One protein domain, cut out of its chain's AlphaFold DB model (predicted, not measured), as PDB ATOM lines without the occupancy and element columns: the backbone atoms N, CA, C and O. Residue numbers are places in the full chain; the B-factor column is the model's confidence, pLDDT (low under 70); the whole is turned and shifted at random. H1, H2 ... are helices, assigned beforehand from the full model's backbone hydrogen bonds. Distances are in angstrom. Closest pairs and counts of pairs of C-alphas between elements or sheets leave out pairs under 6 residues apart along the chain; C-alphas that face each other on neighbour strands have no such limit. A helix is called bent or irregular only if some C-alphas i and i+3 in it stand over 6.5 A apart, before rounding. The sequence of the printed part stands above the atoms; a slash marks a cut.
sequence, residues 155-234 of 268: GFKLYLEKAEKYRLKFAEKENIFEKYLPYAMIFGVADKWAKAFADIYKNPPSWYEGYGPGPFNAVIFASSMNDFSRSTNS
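This is residues 155 to 234 of the 268 residues of the protein "DUF2207 domain-containing protein" of Candidatus Aenigmarchaeota archaeon (UniProt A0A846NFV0). Two helices side by side, H3 and the short H4, form the middle of a small helical domain, with the long H5 packed along H4 on one side and the short H1 and H2 packed on H4 on the other; H3 and H5 run opposite ways to H4. A long loop, residues 198 to 217, swings round the end where H4 stops and H5 starts. The 80 printed residues hold five named helices, H1 to H5, and no named strand: the class is all helix. The whole is compact, radius of gyration of the C-alphas 12.3 A, spanning 31 by 28 by 17 A.

H1, residues 155 to 161, touches the hub H4, residues 190 to 197, at Leu 160 and Trp 193, their closest C-alphas, 6.0 A apart. H2, residues 163 to 171, meets H1 only through their link and touches H4 at a steep tilt of 48 degrees, the same way, closest C-alphas Glu 164 and Ala 196, 4.7 A. H3, residues 176 to 186, and H4 form a helical hairpin, a shallow tilt of 19 degrees, opposite ways, closest C-alphas Ala 184 and Ala 190, 4.6 A. H4 and H5, residues 218 to 234, form another at 22 degrees, closest C-alphas Ala 194 and Val 219, 5.1 A. H5 is apart from H1 and H2. Every O i to N i+4 pair is within hydrogen-bond range in H1 and H5, against 3 of 5 in H2, 5 of 7 in H3 and 3 of 4 in H4.

H1 begins at C-alpha 155 (-4.551, 20.766, 31.088) and is 9.7 A long; H2 is 11.3 A, H3 16.2 A, H4 10.8 A. H2 and H3 are irregular: C-alphas 165 and 168 are 8.1 A apart, 179 and 182 7.2 A. H5, 24.2 A, ends at C-alpha 234 (13.364, 25.997, 9.131).

The C-alphas farthest apart, Gly 155 and Pro 213, are 38.3 A apart. The printed part has no cut, and the link H4 to H5 is long. pLDDT is under 70 at residues 168 to 169, 171 to 174 and 211 to 213.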
ATOM      1  N   GLY A 155      -3.845  19.857  30.186       92.00
ATOM      2  CA  GLY A 155      -4.551  20.766  31.088       92.00
ATOM      3  C   GLY A 155      -3.976  22.181  31.028       92.00
ATOM      4  O   GLY A 155      -4.724  23.158  30.973       92.00
ATOM      5  N   PHE A 156      -2.651  22.308  30.935       92.50
ATOM      6  CA  PHE A 156      -1.997  23.600  30.764       92.50
ATOM      7  C   PHE A 156      -2.279  24.228  29.390       92.50
ATOM      8  O   PHE A 156      -2.554  25.422  29.313       92.50
ATOM      9  N   LYS A 157      -2.321  23.440  28.307       92.94
ATOM     10  CA  LYS A 157      -2.797  23.922  27.000       92.94
ATOM     11  C   LYS A 157      -4.223  24.472  27.101       92.94
ATOM     12  O   LYS A 157      -4.474  25.575  26.625       92.94
ATOM     13  N   LEU A 158      -5.133  23.734  27.741       90.62
ATOM     14  CA  LEU A 158      -6.522  24.163  27.937       90.62
ATOM     15  C   LEU A 158      -6.605  25.467  28.744       90.62
ATOM     16  O   LEU A 158      -7.435  26.325  28.453       90.62
ATOM     17  N   TYR A 159      -5.734  25.624  29.742       89.44
ATOM     18  CA  TYR A 159      -5.613  26.850  30.525       89.44
ATOM     19  C   TYR A 159      -5.190  28.053  29.670       89.44
ATOM     20  O   TYR A 159      -5.842  29.094  29.734       89.44
ATOM     21  N   LEU A 160      -4.156  27.900  28.834       89.62
ATOM     22  CA  LEU A 160      -3.698  28.954  27.917       89.62
ATOM     23  C   LEU A 160      -4.738  29.268  26.834       89.62
ATOM     24  O   LEU A 160      -4.907  30.417  26.440       89.62
ATOM     25  N   GLU A 161      -5.464  28.256  26.367       89.69
ATOM     26  CA  GLU A 161      -6.531  28.417  25.383       89.69
ATOM     27  C   GLU A 161      -7.750  29.157  25.954       89.69
ATOM     28  O   GLU A 161      -8.360  29.960  25.253       89.69
ATOM     29  N   LYS A 162      -8.085  28.926  27.231       87.75
ATOM     30  CA  LYS A 162      -9.193  29.584  27.947       87.75
ATOM     31  C   LYS A 162      -8.750  30.813  28.748       87.75
ATOM     32  O   LYS A 162      -9.418  31.194  29.710       87.75
ATOM     33  N   ALA A 163      -7.637  31.434  28.371       79.88
ATOM     34  CA  ALA A 163      -7.016  32.510  29.138       79.88
ATOM     35  C   ALA A 163      -7.918  33.732  29.358       79.88
ATOM     36  O   ALA A 163      -7.875  34.343  30.423       79.88
ATOM     37  N   GLU A 164      -8.786  34.047  28.400       74.31
ATOM     38  CA  GLU A 164      -9.728  35.166  28.492       74.31
ATOM     39  C   GLU A 164     -10.644  35.064  29.726       74.31
ATOM     40  O   GLU A 164     -10.862  36.052  30.425       74.31
ATOM     41  N   LYS A 165     -11.067  33.845  30.094       73.81
ATOM     42  CA  LYS A 165     -11.877  33.598  31.301       73.81
ATOM     43  C   LYS A 165     -11.148  33.984  32.596       73.81
ATOM     44  O   LYS A 165     -11.787  34.290  33.598       73.81
ATOM     45  N   TYR A 166      -9.817  33.949  32.596       71.31
ATOM     46  CA  TYR A 166      -8.980  34.206  33.769       71.31
ATOM     47  C   TYR A 166      -8.253  35.555  33.700       71.31
ATOM     48  O   TYR A 166      -7.369  35.802  34.519       71.31
ATOM     49  N   ARG A 167      -8.644  36.439  32.771       70.06
ATOM     50  CA  ARG A 167      -7.986  37.726  32.495       70.06
ATOM     51  C   ARG A 167      -7.729  38.575  33.746       70.06
ATOM     52  O   ARG A 167      -6.638  39.111  33.898       70.06
ATOM     53  N   LEU A 168      -8.684  38.624  34.678       61.91
ATOM     54  CA  LEU A 168      -8.542  39.361  35.943       61.91
ATOM     55  C   LEU A 168      -7.431  38.788  36.840       61.91
ATOM     56  O   LEU A 168      -6.585  39.532  37.319       61.91
ATOM     57  N   LYS A 169      -7.355  37.457  36.977       68.75
ATOM     58  CA  LYS A 169      -6.304  36.775  37.760       68.75
ATOM     59  C   LYS A 169      -4.909  36.921  37.145       68.75
ATOM     60  O   LYS A 169      -3.907  36.658  37.804       68.75
ATOM     61  N   PHE A 170      -4.845  37.264  35.860       70.50
ATOM     62  CA  PHE A 170      -3.598  37.504  35.149       70.50
ATOM     63  C   PHE A 170      -3.122  38.944  35.235       70.50
ATOM     64  O   PHE A 170      -1.915  39.159  35.284       70.50
ATOM     65  N   ALA A 171      -4.046  39.905  35.279       64.62
ATOM     66  CA  ALA A 171      -3.719  41.314  35.459       64.62
ATOM     67  C   ALA A 171      -2.950  41.562  36.771       64.62
ATOM     68  O   ALA A 171      -2.064  42.405  36.808       64.62
ATOM     69  N   GLU A 172      -3.235  40.779  37.816       62.09
ATOM     70  CA  GLU A 172      -2.570  40.868  39.125       62.09
ATOM     71  C   GLU A 172      -1.111  40.388  39.129       62.09
ATOM     72  O   GLU A 172      -0.362  40.683  40.057       62.09
ATOM     73  N   LYS A 173      -0.692  39.606  38.130       67.94
ATOM     74  CA  LYS A 173       0.638  38.994  38.104       67.94
ATOM     75  C   LYS A 173       1.436  39.517  36.921       67.94
ATOM     76  O   LYS A 173       1.252  39.086  35.779       67.94
ATOM     77  N   GLU A 174       2.382  40.395  37.226       67.69
ATOM     78  CA  GLU A 174       3.309  40.934  36.239       67.69
ATOM     79  C   GLU A 174       4.062  39.821  35.489       67.69
ATOM     80  O   GLU A 174       4.415  38.774  36.043       67.69
ATOM     81  N   ASN A 175       4.317  40.051  34.198       74.44
ATOM     82  CA  ASN A 175       5.132  39.200  33.322       74.44
ATOM     83  C   ASN A 175       4.608  37.772  33.059       74.44
ATOM     84  O   ASN A 175       5.318  36.953  32.466       74.44
ATOM     85  N   ILE A 176       3.359  37.445  33.421       84.56
ATOM     86  CA  ILE A 176       2.757  36.146  33.066       84.56
ATOM     87  C   ILE A 176       2.696  35.939  31.555       84.56
ATOM     88  O   ILE A 176       2.954  34.829  31.076       84.56
ATOM     89  N   PHE A 177       2.366  36.997  30.815       84.56
ATOM     90  CA  PHE A 177       2.254  36.942  29.366       84.56
ATOM     91  C   PHE A 177       3.554  36.432  28.734       84.56
ATOM     92  O   PHE A 177       3.543  35.403  28.056       84.56
ATOM     93  N   GLU A 178       4.680  37.085  29.040       84.88
ATOM     94  CA  GLU A 178       6.003  36.715  28.533       84.88
ATOM     95  C   GLU A 178       6.443  35.320  28.989       84.88
ATOM     96  O   GLU A 178       7.009  34.552  28.210       84.88
ATOM     97  N   LYS A 179       6.163  34.971  30.250       86.31
ATOM     98  CA  LYS A 179       6.555  33.684  30.834       86.31
ATOM     99  C   LYS A 179       5.900  32.505  30.121       86.31
ATOM    100  O   LYS A 179       6.546  31.469  29.945       86.31
ATOM    101  N   TYR A 180       4.632  32.638  29.729       88.69
ATOM    102  CA  TYR A 180       3.869  31.547  29.120       88.69
ATOM    103  C   TYR A 180       3.764  31.602  27.595       88.69
ATOM    104  O   TYR A 180       3.421  30.587  26.985       88.69
ATOM    105  N   LEU A 181       4.152  32.712  26.960       87.44
ATOM    106  CA  LEU A 181       4.142  32.850  25.504       87.44
ATOM    107  C   LEU A 181       4.911  31.728  24.769       87.44
ATOM    108  O   LEU A 181       4.342  31.165  23.831       87.44
ATOM    109  N   PRO A 182       6.128  31.308  25.187       87.19
ATOM    110  CA  PRO A 182       6.829  30.201  24.530       87.19
ATOM    111  C   PRO A 182       6.043  28.889  24.535       87.19
ATOM    112  O   PRO A 182       6.044  28.153  23.552       87.19
ATOM    113  N   TYR A 183       5.325  28.612  25.623       89.31
ATOM    114  CA  TYR A 183       4.499  27.415  25.738       89.31
ATOM    115  C   TYR A 183       3.254  27.517  24.855       89.31
ATOM    116  O   TYR A 183       2.909  26.557  24.172       89.31
ATOM    117  N   ALA A 184       2.614  28.689  24.810       89.06
ATOM    118  CA  ALA A 184       1.467  28.934  23.942       89.06
ATOM    119  C   ALA A 184       1.822  28.745  22.458       89.06
ATOM    120  O   ALA A 184       1.024  28.177  21.712       89.06
ATOM    121  N   MET A 185       3.028  29.144  22.041       87.50
ATOM    122  CA  MET A 185       3.532  28.895  20.685       87.50
ATOM    123  C   MET A 185       3.728  27.409  20.398       87.50
ATOM    124  O   MET A 185       3.258  26.923  19.373       87.50
ATOM    125  N   ILE A 186       4.352  26.667  21.321       87.75
ATOM    126  CA  ILE A 186       4.537  25.213  21.180       87.75
ATOM    127  C   ILE A 186       3.183  24.497  21.063       87.75
ATOM    128  O   ILE A 186       3.042  23.559  20.283       87.75
ATOM    129  N   PHE A 187       2.172  24.946  21.811       89.81
ATOM    130  CA  PHE A 187       0.823  24.379  21.758       89.81
ATOM    131  C   PHE A 187      -0.045  24.895  20.599       89.81
ATOM    132  O   PHE A 187      -1.153  24.382  20.420       89.81
ATOM    133  N   GLY A 188       0.424  25.885  19.832       88.50
ATOM    134  CA  GLY A 188      -0.324  26.491  18.728       88.50
ATOM    135  C   GLY A 188      -1.513  27.357  19.164       88.50
ATOM    136  O   GLY A 188      -2.468  27.503  18.410       88.50
ATOM    137  N   VAL A 189      -1.488  27.906  20.383       90.12
ATOM    138  CA  VAL A 189      -2.558  28.757  20.952       90.12
ATOM    139  C   VAL A 189      -2.082  30.180  21.277       90.12
ATOM    140  O   VAL A 189      -2.759  30.909  22.000       90.12
ATOM    141  N   ALA A 190      -0.928  30.592  20.740       88.56
ATOM    142  CA  ALA A 190      -0.326  31.904  20.989       88.56
ATOM    143  C   ALA A 190      -1.247  33.078  20.623       88.56
ATOM    144  O   ALA A 190      -1.302  34.045  21.374       88.56
ATOM    145  N   ASP A 191      -2.029  32.975  19.546       86.69
ATOM    146  CA  ASP A 191      -2.935  34.054  19.129       86.69
ATOM    147  C   ASP A 191      -4.073  34.262  20.139       86.69
ATOM    148  O   ASP A 191      -4.416  35.395  20.473       86.69
ATOM    149  N   LYS A 192      -4.641  33.168  20.670       87.81
ATOM    150  CA  LYS A 192      -5.670  33.222  21.726       87.81
ATOM    151  C   LYS A 192      -5.087  33.786  23.021       87.81
ATOM    152  O   LYS A 192      -5.701  34.642  23.651       87.81
ATOM    153  N   TRP A 193      -3.882  33.341  23.376       89.62
ATOM    154  CA  TRP A 193      -3.149  33.848  24.532       89.62
ATOM    155  C   TRP A 193      -2.881  35.355  24.410       89.62
ATOM    156  O   TRP A 193      -3.162  36.103  25.335       89.62
ATOM    157  N   ALA A 194      -2.418  35.827  23.256       87.94
ATOM    158  CA  ALA A 194      -2.136  37.239  23.018       87.94
ATOM    159  C   ALA A 194      -3.383  38.120  23.028       87.94
ATOM    160  O   ALA A 194      -3.357  39.200  23.615       87.94
ATOM    161  N   LYS A 195      -4.492  37.642  22.449       87.44
ATOM    162  CA  LYS A 195      -5.783  38.339  22.509       87.44
ATOM    163  C   LYS A 195      -6.248  38.561  23.947       87.44
ATOM    164  O   LYS A 195      -6.670  39.664  24.272       87.44
ATOM    165  N   ALA A 196      -6.086  37.570  24.827       85.69
ATOM    166  CA  ALA A 196      -6.463  37.703  26.236       85.69
ATOM    167  C   ALA A 196      -5.687  38.811  26.981       85.69
ATOM    168  O   ALA A 196      -6.180  39.328  27.984       85.69
ATOM    169  N   PHE A 197      -4.502  39.190  26.490       84.69
ATOM    170  CA  PHE A 197      -3.633  40.208  27.089       84.69
ATOM    171  C   PHE A 197      -3.528  41.502  26.273       84.69
ATOM    172  O   PHE A 197      -2.803  42.400  26.692       84.69
ATOM    173  N   ALA A 198      -4.249  41.641  25.156       82.62
ATOM    174  CA  ALA A 198      -4.114  42.784  24.247       82.62
ATOM    175  C   ALA A 198      -4.344  44.146  24.930       82.62
ATOM    176  O   ALA A 198      -3.616  45.096  24.655       82.62
ATOM    177  N   ASP A 199      -5.294  44.215  25.868       79.81
ATOM    178  CA  ASP A 199      -5.631  45.454  26.585       79.81
ATOM    179  C   ASP A 199      -4.731  45.729  27.799       79.81
ATOM    180  O   ASP A 199      -4.679  46.856  28.292       79.81
ATOM    181  N   ILE A 200      -4.051  44.698  28.309       81.00
ATOM    182  CA  ILE A 200      -3.294  44.741  29.570       81.00
ATOM    183  C   ILE A 200      -1.804  44.919  29.280       81.00
ATOM    184  O   ILE A 200      -1.120  45.716  29.918       81.00
ATOM    185  N   TYR A 201      -1.290  44.185  28.296       81.00
ATOM    186  CA  TYR A 201       0.121  44.146  27.959       81.00
ATOM    187  C   TYR A 201       0.422  45.146  26.835       81.00
ATOM    188  O   TYR A 201       0.380  44.813  25.650       81.00
ATOM    189  N   LYS A 202       0.684  46.398  27.228       77.12
ATOM    190  CA  LYS A 202       0.900  47.534  26.309       77.12
ATOM    191  C   LYS A 202       2.367  47.885  26.061       77.12
ATOM    192  O   LYS A 202       2.657  48.625  25.128       77.12
ATOM    193  N   ASN A 203       3.284  47.348  26.862       80.94
ATOM    194  CA  ASN A 203       4.713  47.626  26.741       80.94
ATOM    195  C   ASN A 203       5.437  46.446  26.076       80.94
ATOM    196  O   ASN A 203       5.155  45.297  26.419       80.94
ATOM    197  N   PRO A 204       6.373  46.696  25.141       81.94
ATOM    198  CA  PRO A 204       7.162  45.630  24.540       81.94
ATOM    199  C   PRO A 204       8.077  44.961  25.578       81.94
ATOM    200  O   PRO A 204       8.581  45.640  26.477       81.94
ATOM    201  N   PRO A 205       8.350  43.650  25.440       84.94
ATOM    202  CA  PRO A 205       9.338  42.984  26.280       84.94
ATOM    203  C   PRO A 205      10.732  43.579  26.055       84.94
ATOM    204  O   PRO A 205      11.138  43.792  24.914       84.94
ATOM    205  N   SER A 206      11.532  43.737  27.112       85.75
ATOM    206  CA  SER A 206      12.905  44.275  27.011       85.75
ATOM    207  C   SER A 206      13.849  43.422  26.146       85.75
ATOM    208  O   SER A 206      14.828  43.918  25.585       85.75
ATOM    209  N   TRP A 207      13.551  42.128  26.016       88.12
ATOM    210  CA  TRP A 207      14.316  41.175  25.216       88.12
ATOM    211  C   TRP A 207      13.890  41.125  23.743       88.12
ATOM    212  O   TRP A 207      14.506  40.378  22.981       88.12
ATOM    213  N   TYR A 208      12.869  41.875  23.320       88.50
ATOM    214  CA  TYR A 208      12.369  41.853  21.946       88.50
ATOM    215  C   TYR A 208      12.280  43.253  21.340       88.50
ATOM    216  O   TYR A 208      11.717  44.169  21.927       88.50
ATOM    217  N   GLU A 209      12.787  43.393  20.120       87.88
ATOM    218  CA  GLU A 209      12.717  44.619  19.334       87.88
ATOM    219  C   GLU A 209      12.085  44.294  17.974       87.88
ATOM    220  O   GLU A 209      12.681  43.592  17.156       87.88
ATOM    221  N   GLY A 210      10.843  44.743  17.770       81.69
ATOM    222  CA  GLY A 210      10.092  44.515  16.535       81.69
ATOM    223  C   GLY A 210      10.514  45.440  15.394       81.69
ATOM    224  O   GLY A 210      11.211  46.434  15.603       81.69
ATOM    225  N   TYR A 211      10.063  45.121  14.182       69.88
ATOM    226  CA  TYR A 211      10.329  45.936  13.001       69.88
ATOM    227  C   TYR A 211       9.276  47.043  12.814       69.88
ATOM    228  O   TYR A 211       8.103  46.752  12.582       69.88
ATOM    229  N   GLY A 212       9.715  48.305  12.841       67.19
ATOM    230  CA  GLY A 212       8.939  49.465  12.384       67.19
ATOM    231  C   GLY A 212       8.520  50.464  13.480       67.19
ATOM    232  O   GLY A 212       8.445  50.108  14.656       67.19
ATOM    233  N   PRO A 213       8.245  51.730  13.106       60.78
ATOM    234  CA  PRO A 213       7.778  52.761  14.026       60.78
ATOM    235  C   PRO A 213       6.264  52.618  14.238       60.78
ATOM    236  O   PRO A 213       5.462  53.041  13.409       60.78
ATOM    237  N   GLY A 214       5.851  51.997  15.339       72.56
ATOM    238  CA  GLY A 214       4.440  51.874  15.700       72.56
ATOM    239  C   GLY A 214       4.255  51.544  17.181       72.56
ATOM    240  O   GLY A 214       5.183  51.032  17.811       72.56
ATOM    241  N   PRO A 215       3.078  51.843  17.762       78.31
ATOM    242  CA  PRO A 215       2.781  51.466  19.137       78.31
ATOM    243  C   PRO A 215       2.796  49.941  19.281       78.31
ATOM    244  O   PRO A 215       2.378  49.207  18.382       78.31
ATOM    245  N   PHE A 216       3.278  49.458  20.423       84.25
ATOM    246  CA  PHE A 216       3.334  48.027  20.685       84.25
ATOM    247  C   PHE A 216       1.925  47.421  20.759       84.25
ATOM    248  O   PHE A 216       1.016  47.974  21.377       84.25
ATOM    249  N   ASN A 217       1.757  46.249  20.146       84.44
ATOM    250  CA  ASN A 217       0.516  45.487  20.164       84.44
ATOM    251  C   ASN A 217       0.823  44.008  20.438       84.44
ATOM    252  O   ASN A 217       1.572  43.375  19.690       84.44
ATOM    253  N   ALA A 218       0.216  43.446  21.487       83.31
ATOM    254  CA  ALA A 218       0.479  42.072  21.915       83.31
ATOM    255  C   ALA A 218       0.091  41.013  20.862       83.31
ATOM    256  O   ALA A 218       0.761  39.988  20.752       83.31
ATOM    257  N   VAL A 219      -0.957  41.260  20.067       84.25
ATOM    258  CA  VAL A 219      -1.419  40.341  19.010       84.25
ATOM    259  C   VAL A 219      -0.440  40.335  17.839       84.25
ATOM    260  O   VAL A 219      -0.036  39.264  17.386       84.25
ATOM    261  N   ILE A 220       0.004  41.515  17.391       85.81
ATOM    262  CA  ILE A 220       1.032  41.636  16.342       85.81
ATOM    263  C   ILE A 220       2.330  40.976  16.810       85.81
ATOM    264  O   ILE A 220       2.930  40.195  16.076       85.81
ATOM    265  N   PHE A 221       2.728  41.227  18.057       86.75
ATOM    266  CA  PHE A 221       3.897  40.604  18.666       86.75
ATOM    267  C   PHE A 221       3.818  39.071  18.676       86.75
ATOM    268  O   PHE A 221       4.782  38.407  18.297       86.75
ATOM    269  N   ALA A 222       2.678  38.491  19.057       85.44
ATOM    270  CA  ALA A 222       2.503  37.041  19.049       85.44
ATOM    271  C   ALA A 222       2.555  36.446  17.636       85.44
ATOM    272  O   ALA A 222       3.182  35.403  17.444       85.44
ATOM    273  N   SER A 223       1.985  37.133  16.640       85.00
ATOM    274  CA  SER A 223       2.116  36.744  15.230       85.00
ATOM    275  C   SER A 223       3.575  36.774  14.772       85.00
ATOM    276  O   SER A 223       4.070  35.791  14.224       85.00
ATOM    277  N   SER A 224       4.296  37.860  15.065       86.12
ATOM    278  CA  SER A 224       5.733  37.977  14.793       86.12
ATOM    279  C   SER A 224       6.535  36.850  15.446       86.12
ATOM    280  O   SER A 224       7.429  36.277  14.829       86.12
ATOM    281  N   MET A 225       6.192  36.464  16.676       86.94
ATOM    282  CA  MET A 225       6.880  35.374  17.363       86.94
ATOM    283  C   MET A 225       6.560  33.994  16.760       86.94
ATOM    284  O   MET A 225       7.435  33.128  16.698       86.94
ATOM    285  N   ASN A 226       5.341  33.785  16.252       85.62
ATOM    286  CA  ASN A 226       5.000  32.593  15.471       85.62
ATOM    287  C   ASN A 226       5.826  32.523  14.173       85.62
ATOM    288  O   ASN A 226       6.361  31.461  13.841       85.62
ATOM    289  N   ASP A 227       5.982  33.643  13.464       85.88
ATOM    290  CA  ASP A 227       6.812  33.733  12.254       85.88
ATOM    291  C   ASP A 227       8.297  33.511  12.552       85.88
ATOM    292  O   ASP A 227       8.991  32.803  11.810       85.88
ATOM    293  N   PHE A 228       8.776  34.057  13.672       86.75
ATOM    294  CA  PHE A 228      10.105  33.791  14.209       86.75
ATOM    295  C   PHE A 228      10.289  32.296  14.465       86.75
ATOM    296  O   PHE A 228      11.205  31.691  13.912       86.75
ATOM    297  N   SER A 229       9.377  31.660  15.208       87.56
ATOM    298  CA  SER A 229       9.434  30.227  15.507       87.56
ATOM    299  C   SER A 229       9.485  29.376  14.234       87.56
ATOM    300  O   SER A 229      10.265  28.423  14.155       87.56
ATOM    301  N   ARG A 230       8.692  29.716  13.208       85.50
ATOM    302  CA  ARG A 230       8.711  29.030  11.904       85.50
ATOM    303  C   ARG A 230      10.053  29.208  11.188       85.50
ATOM    304  O   ARG A 230      10.631  28.228  10.712       85.50
ATOM    305  N   SER A 231      10.566  30.436  11.147       86.25
ATOM    306  CA  SER A 231      11.841  30.783  10.504       86.25
ATOM    307  C   SER A 231      13.022  30.093  11.185       86.25
ATOM    308  O   SER A 231      13.857  29.482  10.512       86.25
ATOM    309  N   THR A 232      13.049  30.105  12.517       86.56
ATOM    310  CA  THR A 232      14.055  29.429  13.334       86.56
ATOM    311  C   THR A 232      14.014  27.929  13.134       86.56
ATOM    312  O   THR A 232      15.052  27.339  12.851       86.56
ATOM    313  N   ASN A 233      12.828  27.313  13.174       86.25
ATOM    314  CA  ASN A 233      12.698  25.881  12.930       86.25
ATOM    315  C   ASN A 233      13.229  25.501  11.541       86.25
ATOM    316  O   ASN A 233      14.015  24.569  11.429       86.25
ATOM    317  N   SER A 234      12.881  26.262  10.496       85.88
ATOM    318  CA  SER A 234      13.364  25.997   9.131       85.88
ATOM    319  C   SER A 234      14.882  26.153   8.977       85.88
ATOM    320  O   SER A 234      15.519  25.407   8.236       85.88
TER     321      SER A 234